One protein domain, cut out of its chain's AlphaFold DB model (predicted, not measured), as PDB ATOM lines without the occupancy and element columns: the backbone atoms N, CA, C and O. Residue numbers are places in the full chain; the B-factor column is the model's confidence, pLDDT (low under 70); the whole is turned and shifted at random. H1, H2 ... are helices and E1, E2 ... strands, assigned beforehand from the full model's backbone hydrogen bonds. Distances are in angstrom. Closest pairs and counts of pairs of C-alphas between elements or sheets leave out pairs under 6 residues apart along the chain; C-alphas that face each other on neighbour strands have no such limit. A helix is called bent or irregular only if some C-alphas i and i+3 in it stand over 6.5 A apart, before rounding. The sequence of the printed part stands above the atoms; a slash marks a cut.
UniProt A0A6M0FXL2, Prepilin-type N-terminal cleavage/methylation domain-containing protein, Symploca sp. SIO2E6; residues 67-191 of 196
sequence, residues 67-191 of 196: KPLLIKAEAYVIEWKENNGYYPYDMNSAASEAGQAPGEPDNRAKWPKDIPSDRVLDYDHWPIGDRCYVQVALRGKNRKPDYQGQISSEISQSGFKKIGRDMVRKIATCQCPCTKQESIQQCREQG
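AT A GLANCE: This is residues 67 to 191 of the 196 residues of the protein "Prepilin-type N-terminal cleavage/methylation domain-containing protein" of Symploca sp. SIO2E6 (UniProt A0A6M0FXL2). A twisted sheet of four strands, three of them sharply bent, has the one long helix, H1, packed slantwise over one face, a two-layer arrangement of one helix layer on one sheet. The short helices H2 and H3 graze the sheet, while H4 lies off it near the end of the printed part. The 125 printed residues run H1, H2, E1, E2, H3, E3, E4, H4; the sheet's order is E1, E2, E4, E3, all antiparallel, and the class is mixed, helices and strands. The whole is compact, with a radius of gyration of the C-alphas of 13.7 A, and rounded, spanning 38 by 32 by 29 A.

HOW THE PARTS SIT: H1, residues 67 to 84, is on the sheet at a height of 9.0 A. It lies over E2, residues 131 to 140, and only just over E4, residues 166 to 175, with 3 of its C-alphas on E4. On the local plane it stands at 32 degrees to E2, only just slantwise to the strands. The closest C-alphas of H1 and E2 are those of Leu 70 and Val 136, 6.3 A apart. H2, residues 93 to 97, only grazes the sheet, with its residues 93 to 96. E1, residues 119 to 128, is an edge strand and forms a hairpin with E2; N 122 and O 137 are 2.7 A apart. E2 and E4 are antiparallel at 166 degrees, with N 138 and O 167 at 2.8 A. H3, residues 151 to 154, only grazes the sheet. E3, residues 160 to 163, is the other edge strand and forms a hairpin with E4, with N 168 and O 161 at 2.8 A. E2, H3 and E3 make a split strand-helix-strand unit, two strands running the same way with E4 between them, and its crossover is left-handed. H4, residues 184 to 189, is not on the sheet and is only just apart from H2, at 8.2 A. Every O i to N i+4 pair is within hydrogen-bond range in H1 and H4; H2 has 0 of 1, with 0 of 2 O i to N i+3 pairs, and H3 is too short for an O i to N i+4 pair.

IN THESE COORDINATES: H1 begins at C-alpha 67 (-5.622, -36.289, -31.675) and is 25.6 A long; H2 is 6.9 A. E1 is 25.5 A long and bends by 56 degrees at residue 125. E2, 26.3 A, bends by 60 degrees at residue 136. H3 is 5.3 A and E3 9.8 A. E4, 25.3 A, bends by 59 degrees at residue 171. H4, 8.8 A, ends at C-alpha 189 (-21.812, -5.625, -30.717).

THE WHOLE: The C-alphas farthest apart, of Ser 117 and Gln 190, are 37.7 A apart. The printed part has no cut. The link from H2 to E1 is long, 21 residues. Mean pLDDT of the printed part is 80.4; among the 29 residues under 70 are 91 to 103 and 148 to 157.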
ATOM      1  N   LYS A  67      -4.304 -36.043 -32.286       93.88
ATOM      2  CA  LYS A  67      -5.622 -36.289 -31.675       93.88
ATOM      3  C   LYS A  67      -5.760 -35.781 -30.231       93.88
ATOM      4  O   LYS A  67      -6.746 -35.094 -29.965       93.88
ATOM      5  N   PRO A  68      -4.834 -36.053 -29.288       95.06
ATOM      6  CA  PRO A  68      -4.977 -35.571 -27.915       95.06
ATOM      7  C   PRO A  68      -4.956 -34.043 -27.803       95.06
ATOM      8  O   PRO A  68      -5.607 -33.511 -26.908       95.06
ATOM      9  N   LEU A  69      -4.275 -33.326 -28.705       94.31
ATOM     10  CA  LEU A  69      -4.299 -31.859 -28.720       94.31
ATOM     11  C   LEU A  69      -5.694 -31.343 -29.074       94.31
ATOM     12  O   LEU A  69      -6.229 -30.490 -28.374       94.31
ATOM     13  N   LEU A  70      -6.316 -31.926 -30.100       94.06
ATOM     14  CA  LEU A  70      -7.685 -31.597 -30.495       94.06
ATOM     15  C   LEU A  70      -8.717 -32.000 -29.433       94.06
ATOM     16  O   LEU A  70      -9.685 -31.276 -29.239       94.06
ATOM     17  N   ILE A  71      -8.510 -33.112 -28.714       94.81
ATOM     18  CA  ILE A  71      -9.360 -33.499 -27.569       94.81
ATOM     19  C   ILE A  71      -9.273 -32.451 -26.459       94.81
ATOM     20  O   ILE A  71     -10.301 -32.024 -25.946       94.81
ATOM     21  N   LYS A  72      -8.061 -32.020 -26.086       94.31
ATOM     22  CA  LYS A  72      -7.873 -30.980 -25.061       94.31
ATOM     23  C   LYS A  72      -8.515 -29.654 -25.486       94.31
ATOM     24  O   LYS A  72      -9.166 -29.007 -24.673       94.31
ATOM     25  N   ALA A  73      -8.341 -29.270 -26.751       93.88
ATOM     26  CA  ALA A  73      -8.913 -28.053 -27.321       93.88
ATOM     27  C   ALA A  73     -10.448 -28.085 -27.314       93.88
ATOM     28  O   ALA A  73     -11.086 -27.150 -26.842       93.88
ATOM     29  N   GLU A  74     -11.045 -29.187 -27.770       94.00
ATOM     30  CA  GLU A  74     -12.491 -29.400 -27.710       94.00
ATOM     31  C   GLU A  74     -13.006 -29.374 -26.268       94.00
ATOM     32  O   GLU A  74     -13.992 -28.695 -26.000       94.00
ATOM     33  N   ALA A  75     -12.346 -30.070 -25.338       94.06
ATOM     34  CA  ALA A  75     -12.758 -30.096 -23.937       94.06
ATOM     35  C   ALA A  75     -12.808 -28.683 -23.340       94.06
ATOM     36  O   ALA A  75     -13.756 -28.349 -22.636       94.06
ATOM     37  N   TYR A  76     -11.835 -27.835 -23.678       93.44
ATOM     38  CA  TYR A  76     -11.848 -26.429 -23.291       93.44
ATOM     39  C   TYR A  76     -13.040 -25.663 -23.888       93.44
ATOM     40  O   TYR A  76     -13.700 -24.906 -23.180       93.44
ATOM     41  N   VAL A  77     -13.327 -25.848 -25.180       92.56
ATOM     42  CA  VAL A  77     -14.440 -25.167 -25.861       92.56
ATOM     43  C   VAL A  77     -15.785 -25.590 -25.264       92.56
ATOM     44  O   VAL A  77     -16.658 -24.749 -25.053       92.56
ATOM     45  N   ILE A  78     -15.951 -26.883 -24.975       93.44
ATOM     46  CA  ILE A  78     -17.150 -27.421 -24.324       93.44
ATOM     47  C   ILE A  78     -17.281 -26.848 -22.911       93.44
ATOM     48  O   ILE A  78     -18.335 -26.315 -22.580       93.44
ATOM     49  N   GLU A  79     -16.210 -26.868 -22.116       93.31
ATOM     50  CA  GLU A  79     -16.205 -26.284 -20.769       93.31
ATOM     51  C   GLU A  79     -16.550 -24.785 -20.802       93.31
ATOM     52  O   GLU A  79     -17.292 -24.287 -19.954       93.31
ATOM     53  N   TRP A  80     -16.037 -24.039 -21.783       92.88
ATOM     54  CA  TRP A  80     -16.391 -22.632 -21.964       92.88
ATOM     55  C   TRP A  80     -17.890 -22.469 -22.216       92.88
ATOM     56  O   TRP A  80     -18.527 -21.641 -21.564       92.88
ATOM     57  N   LYS A  81     -18.449 -23.263 -23.135       92.00
ATOM     58  CA  LYS A  81     -19.875 -23.233 -23.459       92.00
ATOM     59  C   LYS A  81     -20.734 -23.551 -22.239       92.00
ATOM     60  O   LYS A  81     -21.688 -22.831 -21.979       92.00
ATOM     61  N   GLU A  82     -20.385 -24.583 -21.477       93.25
ATOM     62  CA  GLU A  82     -21.120 -24.968 -20.265       93.25
ATOM     63  C   GLU A  82     -21.127 -23.850 -19.214       93.25
ATOM     64  O   GLU A  82     -22.144 -23.626 -18.562       93.25
ATOM     65  N   ASN A  83     -20.023 -23.107 -19.082       92.81
ATOM     66  CA  ASN A  83     -19.903 -22.028 -18.099       92.81
ATOM     67  C   ASN A  83     -20.521 -20.695 -18.550       92.81
ATOM     68  O   ASN A  83     -20.947 -19.911 -17.705       92.81
ATOM     69  N   ASN A  84     -20.535 -20.408 -19.856       90.44
ATOM     70  CA  ASN A  84     -20.943 -19.102 -20.388       90.44
ATOM     71  C   ASN A  84     -22.279 -19.132 -21.149       90.44
ATOM     72  O   ASN A  84     -22.846 -18.076 -21.408       90.44
ATOM     73  N   GLY A  85     -22.779 -20.313 -21.525       91.31
ATOM     74  CA  GLY A  85     -23.987 -20.496 -22.338       91.31
ATOM     75  C   GLY A  85     -23.776 -20.360 -23.852       91.31
ATOM     76  O   GLY A  85     -24.696 -20.619 -24.617       91.31
ATOM     77  N   TYR A  86     -22.576 -19.991 -24.310       89.38
ATOM     78  CA  TYR A  86     -22.259 -19.784 -25.727       89.38
ATOM     79  C   TYR A  86     -20.823 -20.207 -26.051       89.38
ATOM     80  O   TYR A  86     -19.959 -20.241 -25.174       89.38
ATOM     81  N   TYR A  87     -20.549 -20.515 -27.318       89.62
ATOM     82  CA  TYR A  87     -19.198 -20.839 -27.791       89.62
ATOM     83  C   TYR A  87     -18.282 -19.601 -27.846       89.62
ATOM     84  O   TYR A  87     -18.755 -18.525 -28.224       89.62
ATOM     85  N   PRO A  88     -16.981 -19.715 -27.503       87.06
ATOM     86  CA  PRO A  88     -16.066 -18.575 -27.512       87.06
ATOM     87  C   PRO A  88     -15.965 -17.969 -28.914       87.06
ATOM     88  O   PRO A  88     -16.045 -18.685 -29.903       87.06
ATOM     89  N   TYR A  89     -15.786 -16.654 -29.022       81.69
ATOM     90  CA  TYR A  89     -15.602 -16.021 -30.328       81.69
ATOM     91  C   TYR A  89     -14.250 -16.411 -30.935       81.69
ATOM     92  O   TYR A  89     -13.242 -16.478 -30.229       81.69
ATOM     93  N   ASP A  90     -14.229 -16.619 -32.252       81.62
ATOM     94  CA  ASP A  90     -12.983 -16.693 -33.009       81.62
ATOM     95  C   ASP A  90     -12.415 -15.273 -33.153       81.62
ATOM     96  O   ASP A  90     -12.962 -14.419 -33.858       81.62
ATOM     97  N   MET A  91     -11.328 -15.018 -32.429       69.44
ATOM     98  CA  MET A  91     -10.682 -13.709 -32.338       69.44
ATOM     99  C   MET A  91      -9.836 -13.369 -33.575       69.44
ATOM    100  O   MET A  91      -9.461 -12.209 -33.729       69.44
ATOM    101  N   ASN A  92      -9.543 -14.333 -34.460       66.81
ATOM    102  CA  ASN A  92      -8.645 -14.140 -35.604       66.81
ATOM    103  C   ASN A  92      -9.241 -14.607 -36.941       66.81
ATOM    104  O   ASN A  92      -8.477 -14.894 -37.861       66.81
ATOM    105  N   SER A  93     -10.564 -14.615 -37.108       61.38
ATOM    106  CA  SER A  93     -11.201 -14.969 -38.392       61.38
ATOM    107  C   SER A  93     -10.632 -14.207 -39.605       61.38
ATOM    108  O   SER A  93     -10.450 -14.779 -40.673       61.38
ATOM    109  N   ALA A  94     -10.254 -12.932 -39.447       56.53
ATOM    110  CA  ALA A  94      -9.581 -12.162 -40.504       56.53
ATOM    111  C   ALA A  94      -8.079 -12.497 -40.644       56.53
ATOM    112  O   ALA A  94      -7.493 -12.400 -41.723       56.53
ATOM    113  N   ALA A  95      -7.430 -12.902 -39.551       55.22
ATOM    114  CA  ALA A  95      -6.021 -13.287 -39.545       55.22
ATOM    115  C   ALA A  95      -5.810 -14.680 -40.166       55.22
ATOM    116  O   ALA A  95      -4.774 -14.919 -40.791       55.22
ATOM    117  N   SER A  96      -6.795 -15.577 -40.059       54.16
ATOM    118  CA  SER A  96      -6.770 -16.893 -40.701       54.16
ATOM    119  C   SER A  96      -6.854 -16.794 -42.234       54.16
ATOM    120  O   SER A  96      -6.216 -17.600 -42.916       54.16
ATOM    121  N   GLU A  97      -7.507 -15.758 -42.780       54.59
ATOM    122  CA  GLU A  97      -7.479 -15.412 -44.215       54.59
ATOM    123  C   GLU A  97      -6.136 -14.798 -44.652       54.59
ATOM    124  O   GLU A  97      -5.635 -15.086 -45.742       54.59
ATOM    125  N   ALA A  98      -5.497 -14.012 -43.780       54.59
ATOM    126  CA  ALA A  98      -4.203 -13.372 -44.036       54.59
ATOM    127  C   ALA A  98      -2.977 -14.286 -43.792       54.59
ATOM    128  O   ALA A  98      -1.834 -13.832 -43.895       54.59
ATOM    129  N   GLY A  99      -3.176 -15.564 -43.439       50.72
ATOM    130  CA  GLY A  99      -2.087 -16.497 -43.101       50.72
ATOM    131  C   GLY A  99      -1.348 -16.150 -41.797       50.72
ATOM    132  O   GLY A  99      -0.220 -16.600 -41.556       50.72
ATOM    133  N   GLN A 100      -1.959 -15.330 -40.945       51.00
ATOM    134  CA  GLN A 100      -1.471 -15.018 -39.608       51.00
ATOM    135  C   GLN A 100      -1.849 -16.139 -38.631       51.00
ATOM    136  O   GLN A 100      -2.469 -17.132 -39.009       51.00
ATOM    137  N   ALA A 101      -1.330 -16.064 -37.403       52.91
ATOM    138  CA  ALA A 101      -1.544 -17.124 -36.430       52.91
ATOM    139  C   ALA A 101      -3.058 -17.335 -36.200       52.91
ATOM    140  O   ALA A 101      -3.786 -16.347 -36.105       52.91
ATOM    141  N   PRO A 102      -3.511 -18.594 -36.148       59.84
ATOM    142  CA  PRO A 102      -4.913 -18.966 -36.019       59.84
ATOM    143  C   PRO A 102      -5.606 -18.381 -34.787       59.84
ATOM    144  O   PRO A 102      -4.957 -17.859 -33.872       59.84
ATOM    145  N   GLY A 103      -6.937 -18.453 -34.787       61.47
ATOM    146  CA  GLY A 103      -7.783 -18.006 -33.690       61.47
ATOM    147  C   GLY A 103      -7.500 -18.804 -32.435       61.47
ATOM    148  O   GLY A 103      -7.655 -20.021 -32.397       61.47
ATOM    149  N   GLU A 104      -7.079 -18.110 -31.382       70.25
ATOM    150  CA  GLU A 104      -7.185 -18.642 -30.030       70.25
ATOM    151  C   GLU A 104      -8.470 -18.077 -29.407       70.25
ATOM    152  O   GLU A 104      -8.767 -16.892 -29.598       70.25
ATOM    153  N   PRO A 105      -9.228 -18.886 -28.653       73.25
ATOM    154  CA  PRO A 105     -10.391 -18.393 -27.927       73.25
ATOM    155  C   PRO A 105      -9.986 -17.360 -26.858       73.25
ATOM    156  O   PRO A 105      -8.852 -17.360 -26.372       73.25
ATOM    157  N   ASP A 106     -10.935 -16.505 -26.456       67.44
ATOM    158  CA  ASP A 106     -10.756 -15.301 -25.608       67.44
ATOM    159  C   ASP A 106     -10.126 -15.574 -24.204       67.44
ATOM    160  O   ASP A 106      -9.794 -14.653 -23.465       67.44
ATOM    161  N   ASN A 107      -9.866 -16.838 -23.818       69.38
ATOM    162  CA  ASN A 107      -9.156 -17.204 -22.581       69.38
ATOM    163  C   ASN A 107      -8.138 -18.348 -22.771       69.38
ATOM    164  O   ASN A 107      -8.412 -19.525 -22.517       69.38
ATOM    165  N   ARG A 108      -6.911 -17.976 -23.136       71.88
ATOM    166  CA  ARG A 108      -5.797 -18.872 -23.505       71.88
ATOM    167  C   ARG A 108      -5.235 -19.743 -22.377       71.88
ATOM    168  O   ARG A 108      -4.377 -20.585 -22.632       71.88
ATOM    169  N   ALA A 109      -5.649 -19.547 -21.123       82.31
ATOM    170  CA  ALA A 109      -4.987 -20.185 -19.981       82.31
ATOM    171  C   ALA A 109      -5.001 -21.724 -20.058       82.31
ATOM    172  O   ALA A 109      -4.022 -22.367 -19.676       82.31
ATOM    173  N   LYS A 110      -6.090 -22.289 -20.590       84.88
ATOM    174  CA  LYS A 110      -6.321 -23.734 -20.737       84.88
ATOM    175  C   LYS A 110      -6.121 -24.251 -22.169       84.88
ATOM    176  O   LYS A 110      -6.239 -25.453 -22.395       84.88
ATOM    177  N   TRP A 111      -5.814 -23.372 -23.126       88.00
ATOM    178  CA  TRP A 111      -5.557 -23.774 -24.508       88.00
ATOM    179  C   TRP A 111      -4.246 -24.578 -24.592       88.00
ATOM    180  O   TRP A 111      -3.275 -24.205 -23.921       88.00
ATOM    181  N   PRO A 112      -4.181 -25.680 -25.363       91.50
ATOM    182  CA  PRO A 112      -2.965 -26.483 -25.485       91.50
ATOM    183  C   PRO A 112      -1.758 -25.653 -25.941       91.50
ATOM    184  O   PRO A 112      -1.842 -24.902 -26.909       91.50
ATOM    185  N   LYS A 113      -0.623 -25.810 -25.250       89.56
ATOM    186  CA  LYS A 113       0.632 -25.078 -25.535       89.56
ATOM    187  C   LYS A 113       1.725 -25.980 -26.102       89.56
ATOM    188  O   LYS A 113       2.660 -25.512 -26.738       89.56
ATOM    189  N   ASP A 114       1.588 -27.280 -25.881       91.06
ATOM    190  CA  ASP A 114       2.443 -28.375 -26.332       91.06
ATOM    191  C   ASP A 114       2.201 -28.729 -27.813       91.06
ATOM    192  O   ASP A 114       2.140 -29.898 -28.191       91.06
ATOM    193  N   ILE A 115       2.042 -27.708 -28.661       90.31
ATOM    194  CA  ILE A 115       1.796 -27.868 -30.096       90.31
ATOM    195  C   ILE A 115       3.146 -28.046 -30.815       90.31
ATOM    196  O   ILE A 115       4.067 -27.258 -30.577       90.31
ATOM    197  N   PRO A 116       3.300 -29.052 -31.697       90.56
ATOM    198  CA  PRO A 116       4.493 -29.195 -32.529       90.56
ATOM    199  C   PRO A 116       4.800 -27.919 -33.323       90.56
ATOM    200  O   PRO A 116       3.893 -27.242 -33.796       90.56
ATOM    201  N   SER A 117       6.080 -27.591 -33.511       88.75
ATOM    202  CA  SER A 117       6.506 -26.329 -34.145       88.75
ATOM    203  C   SER A 117       6.141 -26.199 -35.631       88.75
ATOM    204  O   SER A 117       6.210 -25.110 -36.205       88.75
ATOM    205  N   ASP A 118       5.771 -27.305 -36.272       89.06
ATOM    206  CA  ASP A 118       5.281 -27.394 -37.647       89.06
ATOM    207  C   ASP A 118       3.748 -27.426 -37.745       89.06
ATOM    208  O   ASP A 118       3.195 -27.495 -38.850       89.06
ATOM    209  N   ARG A 119       3.064 -27.351 -36.601       89.62
ATOM    210  CA  ARG A 119       1.612 -27.371 -36.481       89.62
ATOM    211  C   ARG A 119       1.102 -26.085 -35.857       89.62
ATOM    212  O   ARG A 119       1.814 -25.387 -35.140       89.62
ATOM    213  N   VAL A 120      -0.162 -25.783 -36.122       89.94
ATOM    214  CA  VAL A 120      -0.850 -24.691 -35.444       89.94
ATOM    215  C   VAL A 120      -2.263 -25.114 -35.089       89.94
ATOM    216  O   VAL A 120      -2.993 -25.598 -35.947       89.94
ATOM    217  N   LEU A 121      -2.615 -24.992 -33.813       90.75
ATOM    218  CA  LEU A 121      -3.951 -25.305 -33.326       90.75
ATOM    219  C   LEU A 121      -4.845 -24.084 -33.533       90.75
ATOM    220  O   LEU A 121      -4.475 -22.984 -33.132       90.75
ATOM    221  N   ASP A 122      -5.988 -24.310 -34.156       89.31
ATOM    222  CA  ASP A 122      -6.952 -23.307 -34.572       89.31
ATOM    223  C   ASP A 122      -8.327 -23.632 -34.008       89.31
ATOM    224  O   ASP A 122      -8.704 -24.804 -33.864       89.31
ATOM    225  N   TYR A 123      -9.056 -22.576 -33.700       89.81
ATOM    226  CA  TYR A 123     -10.446 -22.612 -33.312       89.81
ATOM    227  C   TYR A 123     -11.229 -21.790 -34.321       89.81
ATOM    228  O   TYR A 123     -11.054 -20.578 -34.390       89.81
ATOM    229  N   ASP A 124     -12.117 -22.449 -35.058       86.00
ATOM    230  CA  ASP A 124     -12.839 -21.795 -36.137       86.00
ATOM    231  C   ASP A 124     -14.350 -21.856 -35.930       86.00
ATOM    232  O   ASP A 124     -14.931 -22.879 -35.532       86.00
ATOM    233  N   HIS A 125     -14.981 -20.755 -36.327       84.00
ATOM    234  CA  HIS A 125     -16.403 -20.655 -36.597       84.00
ATOM    235  C   HIS A 125     -16.618 -20.244 -38.041       84.00
ATOM    236  O   HIS A 125     -16.099 -19.218 -38.475       84.00
ATOM    237  N   TRP A 126     -17.451 -20.974 -38.774       78.56
ATOM    238  CA  TRP A 126     -17.860 -20.506 -40.096       78.56
ATOM    239  C   TRP A 126     -19.320 -20.803 -40.418       78.56
ATOM    240  O   TRP A 126     -19.864 -21.835 -39.999       78.56
ATOM    241  N   PRO A 127     -19.943 -19.934 -41.228       79.38
ATOM    242  CA  PRO A 127     -21.249 -20.182 -41.814       79.38
ATOM    243  C   PRO A 127     -21.148 -21.056 -43.074       79.38
ATOM    244  O   PRO A 127     -20.440 -20.733 -44.026       79.38
ATOM    245  N   ILE A 128     -21.930 -22.136 -43.130       80.25
ATOM    246  CA  ILE A 128     -22.239 -22.888 -44.354       80.25
ATOM    247  C   ILE A 128     -23.761 -22.915 -44.510       80.25
ATOM    248  O   ILE A 128     -24.475 -23.607 -43.782       80.25
ATOM    249  N   GLY A 129     -24.260 -22.155 -45.486       83.75
ATOM    250  CA  GLY A 129     -25.700 -21.928 -45.637       83.75
ATOM    251  C   GLY A 129     -26.254 -21.200 -44.412       83.75
ATOM    252  O   GLY A 129     -25.683 -20.190 -44.009       83.75
ATOM    253  N   ASP A 130     -27.309 -21.756 -43.816       84.69
ATOM    254  CA  ASP A 130     -27.969 -21.223 -42.612       84.69
ATOM    255  C   ASP A 130     -27.412 -21.820 -41.307       84.69
ATOM    256  O   ASP A 130     -27.914 -21.557 -40.210       84.69
ATOM    257  N   ARG A 131     -26.386 -22.675 -41.416       84.62
ATOM    258  CA  ARG A 131     -25.796 -23.391 -40.285       84.62
ATOM    259  C   ARG A 131     -24.375 -22.942 -40.040       84.62
ATOM    260  O   ARG A 131     -23.605 -22.741 -40.974       84.62
ATOM    261  N   CYS A 132     -24.014 -22.853 -38.772       84.69
ATOM    262  CA  CYS A 132     -22.677 -22.479 -38.360       84.69
ATOM    263  C   CYS A 132     -21.997 -23.645 -37.667       84.69
ATOM    264  O   CYS A 132     -22.617 -24.384 -36.904       84.69
ATOM    265  N   TYR A 133     -20.733 -23.856 -37.995       86.62
ATOM    266  CA  TYR A 133     -19.973 -24.999 -37.521       86.62
ATOM    267  C   TYR A 133     -18.943 -24.512 -36.527       86.62
ATOM    268  O   TYR A 133     -18.237 -23.543 -36.789       86.62
ATOM    269  N   VAL A 134     -18.879 -25.213 -35.401       89.81
ATOM    270  CA  VAL A 134     -17.850 -25.014 -34.390       89.81
ATOM    271  C   VAL A 134     -16.879 -26.160 -34.496       89.81
ATOM    272  O   VAL A 134     -17.289 -27.327 -34.454       89.81
ATOM    273  N   GLN A 135     -15.599 -25.844 -34.630       91.88
ATOM    274  CA  GLN A 135     -14.579 -26.865 -34.732       91.88
ATOM    275  C   GLN A 135     -13.233 -26.425 -34.178       91.88
ATOM    276  O   GLN A 135     -12.952 -25.245 -33.992       91.88
ATOM    277  N   VAL A 136     -12.381 -27.422 -33.984       92.88
ATOM    278  CA  VAL A 136     -10.957 -27.239 -33.734       92.88
ATOM    279  C   VAL A 136     -10.170 -27.928 -34.835       92.88
ATOM    280  O   VAL A 136     -10.517 -29.032 -35.267       92.88
ATOM    281  N   ALA A 137      -9.111 -27.278 -35.302       92.06
ATOM    282  CA  ALA A 137      -8.254 -27.791 -36.356       92.06
ATOM    283  C   ALA A 137      -6.789 -27.716 -35.947       92.06
ATOM    284  O   ALA A 137      -6.344 -26.769 -35.315       92.06
ATOM    285  N   LEU A 138      -6.013 -28.720 -36.329       92.50
ATOM    286  CA  LEU A 138      -4.568 -28.707 -36.235       92.50
ATOM    287  C   LEU A 138      -4.018 -28.597 -37.651       92.50
ATOM    288  O   LEU A 138      -4.059 -29.549 -38.431       92.50
ATOM    289  N   ARG A 139      -3.540 -27.401 -37.975       89.25
ATOM    290  CA  ARG A 139      -3.151 -26.985 -39.318       89.25
ATOM    291  C   ARG A 139      -1.668 -27.213 -39.550       89.25
ATOM    292  O   ARG A 139      -0.862 -27.140 -38.620       89.25
ATOM    293  N   GLY A 140      -1.282 -27.472 -40.793       85.69
ATOM    294  CA  GLY A 140       0.126 -27.432 -41.195       85.69
ATOM    295  C   GLY A 140       0.718 -26.014 -41.145       85.69
ATOM    296  O   GLY A 140       0.010 -25.013 -41.260       85.69
ATOM    297  N   LYS A 141       2.052 -25.917 -41.059       78.81
ATOM    298  CA  LYS A 141       2.826 -24.655 -41.011       78.81
ATOM    299  C   LYS A 141       2.494 -23.626 -42.104       78.81
ATOM    300  O   LYS A 141       2.759 -22.443 -41.921       78.81
ATOM    301  N   ASN A 142       1.910 -24.051 -43.225       74.50
ATOM    302  CA  ASN A 142       1.557 -23.160 -44.330       74.50
ATOM    303  C   ASN A 142       0.351 -22.258 -44.025       74.50
ATOM    304  O   ASN A 142       0.080 -21.371 -44.830       74.50
ATOM    305  N   ARG A 143      -0.353 -22.466 -42.897       68.44
ATOM    306  CA  ARG A 143      -1.447 -21.608 -42.396       68.44
ATOM    307  C   ARG A 143      -2.524 -21.272 -43.435       68.44
ATOM    308  O   ARG A 143      -3.228 -20.279 -43.296       68.44
ATOM    309  N   LYS A 144      -2.677 -22.102 -44.466       74.94
ATOM    310  CA  LYS A 144      -3.795 -22.052 -45.409       74.94
ATOM    311  C   LYS A 144      -4.724 -23.207 -45.067       74.94
ATOM    312  O   LYS A 144      -4.215 -24.299 -44.834       74.94
ATOM    313  N   PRO A 145      -6.026 -22.955 -44.878       70.75
ATOM    314  CA  PRO A 145      -6.937 -24.001 -44.460       70.75
ATOM    315  C   PRO A 145      -7.234 -24.854 -45.690       70.75
ATOM    316  O   PRO A 145      -7.934 -24.408 -46.597       70.75
ATOM    317  N   ASP A 146      -6.704 -26.075 -45.735       71.94
ATOM    318  CA  ASP A 146      -6.944 -26.981 -46.869       71.94
ATOM    319  C   ASP A 146      -8.394 -27.521 -46.861       71.94
ATOM    320  O   ASP A 146      -8.857 -28.133 -47.823       71.94
ATOM    321  N   TYR A 147      -9.137 -27.278 -45.777       71.44
ATOM    322  CA  TYR A 147     -10.455 -27.852 -45.526       71.44
ATOM    323  C   TYR A 147     -11.636 -26.973 -45.966       71.44
ATOM    324  O   TYR A 147     -12.716 -27.528 -46.158       71.44
ATOM    325  N   GLN A 148     -11.475 -25.663 -46.219       67.69
ATOM    326  CA  GLN A 148     -12.606 -24.746 -46.499       67.69
ATOM    327  C   GLN A 148     -13.550 -25.217 -47.626       67.69
ATOM    328  O   GLN A 148     -14.764 -25.058 -47.516       67.69
ATOM    329  N   GLY A 149     -13.027 -25.860 -48.675       67.31
ATOM    330  CA  GLY A 149     -13.837 -26.389 -49.780       67.31
ATOM    331  C   GLY A 149     -14.455 -27.777 -49.551       67.31
ATOM    332  O   GLY A 149     -15.359 -28.158 -50.287       67.31
ATOM    333  N   GLN A 150     -13.982 -28.542 -48.559       68.38
ATOM    334  CA  GLN A 150     -14.324 -29.966 -48.373       68.38
ATOM    335  C   GLN A 150     -15.225 -30.238 -47.155       68.38
ATOM    336  O   GLN A 150     -15.785 -31.325 -47.016       68.38
ATOM    337  N   ILE A 151     -15.402 -29.255 -46.265       65.38
ATOM    338  CA  ILE A 151     -16.162 -29.420 -45.011       65.38
ATOM    339  C   ILE A 151     -17.643 -29.721 -45.246       65.38
ATOM    340  O   ILE A 151     -18.234 -30.486 -44.482       65.38
ATOM    341  N   SER A 152     -18.261 -29.098 -46.253       64.06
ATOM    342  CA  SER A 152     -19.724 -29.026 -46.371       64.06
ATOM    343  C   SER A 152     -20.392 -30.392 -46.551       64.06
ATOM    344  O   SER A 152     -21.495 -30.589 -46.042       64.06
ATOM    345  N   SER A 153     -19.719 -31.354 -47.189       65.00
ATOM    346  CA  SER A 153     -20.213 -32.727 -47.349       65.00
ATOM    347  C   SER A 153     -19.561 -33.737 -46.400       65.00
ATOM    348  O   SER A 153     -20.209 -34.711 -46.021       65.00
ATOM    349  N   GLU A 154     -18.303 -33.537 -45.988       63.59
ATOM    350  CA  GLU A 154     -17.547 -34.570 -45.257       63.59
ATOM    351  C   GLU A 154     -17.576 -34.431 -43.731       63.59
ATOM    352  O   GLU A 154     -17.477 -35.433 -43.024       63.59
ATOM    353  N   ILE A 155     -17.752 -33.220 -43.193       61.69
ATOM    354  CA  ILE A 155     -17.683 -32.960 -41.740       61.69
ATOM    355  C   ILE A 155     -19.060 -33.118 -41.062       61.69
ATOM    356  O   ILE A 155     -19.260 -32.833 -39.880       61.69
ATOM    357  N   SER A 156     -20.055 -33.657 -41.771       59.03
ATOM    358  CA  SER A 156     -21.341 -33.983 -41.148       59.03
ATOM    359  C   SER A 156     -21.218 -35.064 -40.062       59.03
ATOM    360  O   SER A 156     -22.058 -35.105 -39.164       59.03
ATOM    361  N   GLN A 157     -20.182 -35.907 -40.108       64.81
ATOM    362  CA  GLN A 157     -19.975 -36.996 -39.153       64.81
ATOM    363  C   GLN A 157     -19.121 -36.546 -37.959       64.81
ATOM    364  O   GLN A 157     -18.101 -35.878 -38.116       64.81
ATOM    365  N   SER A 158     -19.540 -36.918 -36.749       70.31
ATOM    366  CA  SER A 158     -18.754 -36.730 -35.527       70.31
ATOM    367  C   SER A 158     -17.454 -37.537 -35.602       70.31
ATOM    368  O   SER A 158     -17.503 -38.745 -35.829       70.31
ATOM    369  N   GLY A 159     -16.302 -36.901 -35.378       85.00
ATOM    370  CA  GLY A 159     -15.011 -37.590 -35.329       85.00
ATOM    371  C   GLY A 159     -13.827 -36.723 -35.753       85.00
ATOM    372  O   GLY A 159     -13.974 -35.540 -36.059       85.00
ATOM    373  N   PHE A 160     -12.643 -37.337 -35.760       88.25
ATOM    374  CA  PHE A 160     -11.439 -36.744 -36.343       88.25
ATOM    375  C   PHE A 160     -11.422 -37.024 -37.836       88.25
ATOM    376  O   PHE A 160     -11.516 -38.182 -38.251       88.25
ATOM    377  N   LYS A 161     -11.230 -35.981 -38.633       89.81
ATOM    378  CA  LYS A 161     -11.054 -36.102 -40.074       89.81
ATOM    379  C   LYS A 161      -9.713 -35.503 -40.467       89.81
ATOM    380  O   LYS A 161      -9.359 -34.413 -40.029       89.81
ATOM    381  N   LYS A 162      -8.972 -36.229 -41.297       88.75
ATOM    382  CA  LYS A 162      -7.748 -35.732 -41.922       88.75
ATOM    383  C   LYS A 162      -8.096 -35.187 -43.301       88.75
ATOM    384  O   LYS A 162      -8.681 -35.914 -44.103       88.75
ATOM    385  N   ILE A 163      -7.758 -33.928 -43.551       87.25
ATOM    386  CA  ILE A 163      -7.964 -33.248 -44.829       87.25
ATOM    387  C   ILE A 163      -6.606 -32.715 -45.275       87.25
ATOM    388  O   ILE A 163      -6.071 -31.771 -44.698       87.25
ATOM    389  N   GLY A 164      -5.997 -33.383 -46.255       87.12
ATOM    390  CA  GLY A 164      -4.615 -33.109 -46.640       87.12
ATOM    391  C   GLY A 164      -3.660 -33.304 -45.459       87.12
ATOM    392  O   GLY A 164      -3.477 -34.421 -44.968       87.12
ATOM    393  N   ARG A 165      -3.045 -32.207 -45.004       86.94
ATOM    394  CA  ARG A 165      -2.162 -32.200 -43.826       86.94
ATOM    395  C   ARG A 165      -2.867 -31.789 -42.543       86.94
ATOM    396  O   ARG A 165      -2.255 -31.932 -41.486       86.94
ATOM    397  N   ASP A 166      -4.094 -31.303 -42.620       89.06
ATOM    398  CA  ASP A 166      -4.807 -30.767 -41.475       89.06
ATOM    399  C   ASP A 166      -5.617 -31.872 -40.797       89.06
ATOM    400  O   ASP A 166      -6.176 -32.760 -41.451       89.06
ATOM    401  N   MET A 167      -5.677 -31.826 -39.470       91.38
ATOM    402  CA  MET A 167      -6.566 -32.679 -38.691       91.38
ATOM    403  C   MET A 167      -7.659 -31.820 -38.085       91.38
ATOM    404  O   MET A 167      -7.383 -30.884 -37.346       91.38
ATOM    405  N   VAL A 168      -8.902 -32.151 -38.389       91.44
ATOM    406  CA  VAL A 168     -10.060 -31.355 -38.015       91.44
ATOM    407  C   VAL A 168     -10.976 -32.183 -37.134       91.44
ATOM    408  O   VAL A 168     -11.170 -33.382 -37.362       91.44
ATOM    409  N   ARG A 169     -11.555 -31.536 -36.127       92.56
ATOM    410  CA  ARG A 169     -12.606 -32.110 -35.300       92.56
ATOM    411  C   ARG A 169     -13.753 -31.127 -35.144       92.56
ATOM    412  O   ARG A 169     -13.607 -30.058 -34.556       92.56
ATOM    413  N   LYS A 170     -14.918 -31.550 -35.615       91.88
ATOM    414  CA  LYS A 170     -16.179 -30.857 -35.383       91.88
ATOM    415  C   LYS A 170     -16.616 -31.010 -33.932       91.88
ATOM    416  O   LYS A 170     -16.627 -32.120 -33.406       91.88
ATOM    417  N   ILE A 171     -17.038 -29.895 -33.350       92.31
ATOM    418  CA  ILE A 171     -17.596 -29.810 -32.002       92.31
ATOM    419  C   ILE A 171     -19.119 -29.718 -32.086       92.31
ATOM    420  O   ILE A 171     -19.819 -30.514 -31.468       92.31
ATOM    421  N   ALA A 172     -19.647 -28.786 -32.887       91.69
ATOM    422  CA  ALA A 172     -21.087 -28.559 -32.983       91.69
ATOM    423  C   ALA A 172     -21.530 -28.007 -34.340       91.69
ATOM    424  O   ALA A 172     -20.725 -27.552 -35.155       91.69
ATOM    425  N   THR A 173     -22.843 -28.058 -34.573       89.44
ATOM    426  CA  THR A 173     -23.495 -27.342 -35.671       89.44
ATOM    427  C   THR A 173     -24.709 -26.586 -35.152       89.44
ATOM    428  O   THR A 173     -25.707 -27.194 -34.770       89.44
ATOM    429  N   CYS A 174     -24.629 -25.266 -35.228       87.88
ATOM    430  CA  CYS A 174     -25.616 -24.290 -34.791       87.88
ATOM    431  C   CYS A 174     -26.443 -23.769 -35.959       87.88
ATOM    432  O   CYS A 174     -26.082 -23.965 -37.124       87.88
ATOM    433  N   GLN A 175     -27.490 -23.019 -35.644       87.69
ATOM    434  CA  GLN A 175     -28.038 -22.032 -36.566       87.69
ATOM    435  C   GLN A 175     -27.185 -20.761 -36.475       87.69
ATOM    436  O   GLN A 175     -26.751 -20.396 -35.384       87.69
ATOM    437  N   CYS A 176     -26.860 -20.133 -37.605       81.69
ATOM    438  CA  CYS A 176     -26.036 -18.926 -37.574       81.69
ATOM    439  C   CYS A 176     -26.845 -17.750 -36.998       81.69
ATOM    440  O   CYS A 176     -27.860 -17.389 -37.592       81.69
ATOM    441  N   PRO A 177     -26.409 -17.112 -35.897       78.25
ATOM    442  CA  PRO A 177     -27.023 -15.880 -35.419       78.25
ATOM    443  C   PRO A 177     -26.670 -14.687 -36.330       78.25
ATOM    444  O   PRO A 177     -27.392 -13.693 -36.368       78.25
ATOM    445  N   CYS A 178     -25.572 -14.805 -37.083       74.44
ATOM    446  CA  CYS A 178     -25.074 -13.827 -38.042       74.44
ATOM    447  C   CYS A 178     -25.440 -14.217 -39.468       74.44
ATOM    448  O   CYS A 178     -25.227 -15.362 -39.878       74.44
ATOM    449  N   THR A 179     -25.909 -13.254 -40.255       71.00
ATOM    450  CA  THR A 179     -25.982 -13.448 -41.709       71.00
ATOM    451  C   THR A 179     -24.574 -13.418 -42.313       71.00
ATOM    452  O   THR A 179     -23.667 -12.822 -41.742       71.00
ATOM    453  N   LYS A 180     -24.371 -14.018 -43.497       65.06
ATOM    454  CA  LYS A 180     -23.059 -14.039 -44.188       65.06
ATOM    455  C   LYS A 180     -22.439 -12.653 -44.437       65.06
ATOM    456  O   LYS A 180     -21.268 -12.582 -44.788       65.06
ATOM    457  N   GLN A 181     -23.227 -11.583 -44.339       61.66
ATOM    458  CA  GLN A 181     -22.791 -10.206 -44.576       61.66
ATOM    459  C   GLN A 181     -22.353  -9.484 -43.298       61.66
ATOM    460  O   GLN A 181     -21.623  -8.501 -43.391       61.66
ATOM    461  N   GLU A 182     -22.781  -9.950 -42.122       71.19
ATOM    462  CA  GLU A 182     -22.398  -9.348 -40.848       71.19
ATOM    463  C   GLU A 182     -21.037  -9.892 -40.410       71.19
ATOM    464  O   GLU A 182     -20.810 -11.105 -40.394       71.19
ATOM    465  N   SER A 183     -20.119  -9.004 -40.030       70.50
ATOM    466  CA  SER A 183     -18.866  -9.448 -39.421       70.50
ATOM    467  C   SER A 183     -19.147 -10.066 -38.047       70.50
ATOM    468  O   SER A 183     -20.078  -9.668 -37.343       70.50
ATOM    469  N   ILE A 184     -18.310 -11.014 -37.611       68.62
ATOM    470  CA  ILE A 184     -18.404 -11.600 -36.259       68.62
ATOM    471  C   ILE A 184     -18.416 -10.496 -35.187       68.62
ATOM    472  O   ILE A 184     -19.115 -10.597 -34.178       68.62
ATOM    473  N   GLN A 185     -17.683  -9.409 -35.433       71.00
ATOM    474  CA  GLN A 185     -17.606  -8.262 -34.541       71.00
ATOM    475  C   GLN A 185     -18.925  -7.483 -34.463       71.00
ATOM    476  O   GLN A 185     -19.354  -7.148 -33.362       71.00
ATOM    477  N   GLN A 186     -19.622  -7.295 -35.587       79.25
ATOM    478  CA  GLN A 186     -20.964  -6.699 -35.597       79.25
ATOM    479  C   GLN A 186     -21.967  -7.545 -34.811       79.25
ATOM    480  O   GLN A 186     -22.764  -7.009 -34.047       79.25
ATOM    481  N   CYS A 187     -21.909  -8.871 -34.934       77.06
ATOM    482  CA  CYS A 187     -22.773  -9.738 -34.138       77.06
ATOM    483  C   CYS A 187     -22.497  -9.636 -32.640       77.06
ATOM    484  O   CYS A 187     -23.437  -9.576 -31.847       77.06
ATOM    485  N   ARG A 188     -21.218  -9.558 -32.253       76.25
ATOM    486  CA  ARG A 188     -20.823  -9.347 -30.857       76.25
ATOM    487  C   ARG A 188     -21.381  -8.029 -30.319       76.25
ATOM    488  O   ARG A 188     -21.931  -8.015 -29.224       76.25
ATOM    489  N   GLU A 189     -21.274  -6.945 -31.087       83.19
ATOM    490  CA  GLU A 189     -21.812  -5.625 -30.717       83.19
ATOM    491  C   GLU A 189     -23.343  -5.630 -30.583       83.19
ATOM    492  O   GLU A 189     -23.890  -4.930 -29.734       83.19
ATOM    493  N   GLN A 190     -24.034  -6.466 -31.360       86.12
ATOM    494  CA  GLN A 190     -25.485  -6.662 -31.276       86.12
ATOM    495  C   GLN A 190     -25.920  -7.631 -30.157       86.12
ATOM    496  O   GLN A 190     -27.113  -7.885 -30.006       86.12
ATOM    497  N   GLY A 191     -24.983  -8.206 -29.392       83.12
ATOM    498  CA  GLY A 191     -25.288  -9.194 -28.351       83.12
ATOM    499  C   GLY A 191     -25.771 -10.544 -28.890       83.12
ATOM    500  O   GLY A 191     -26.330 -11.339 -28.138       83.12
TER     501      GLY A 191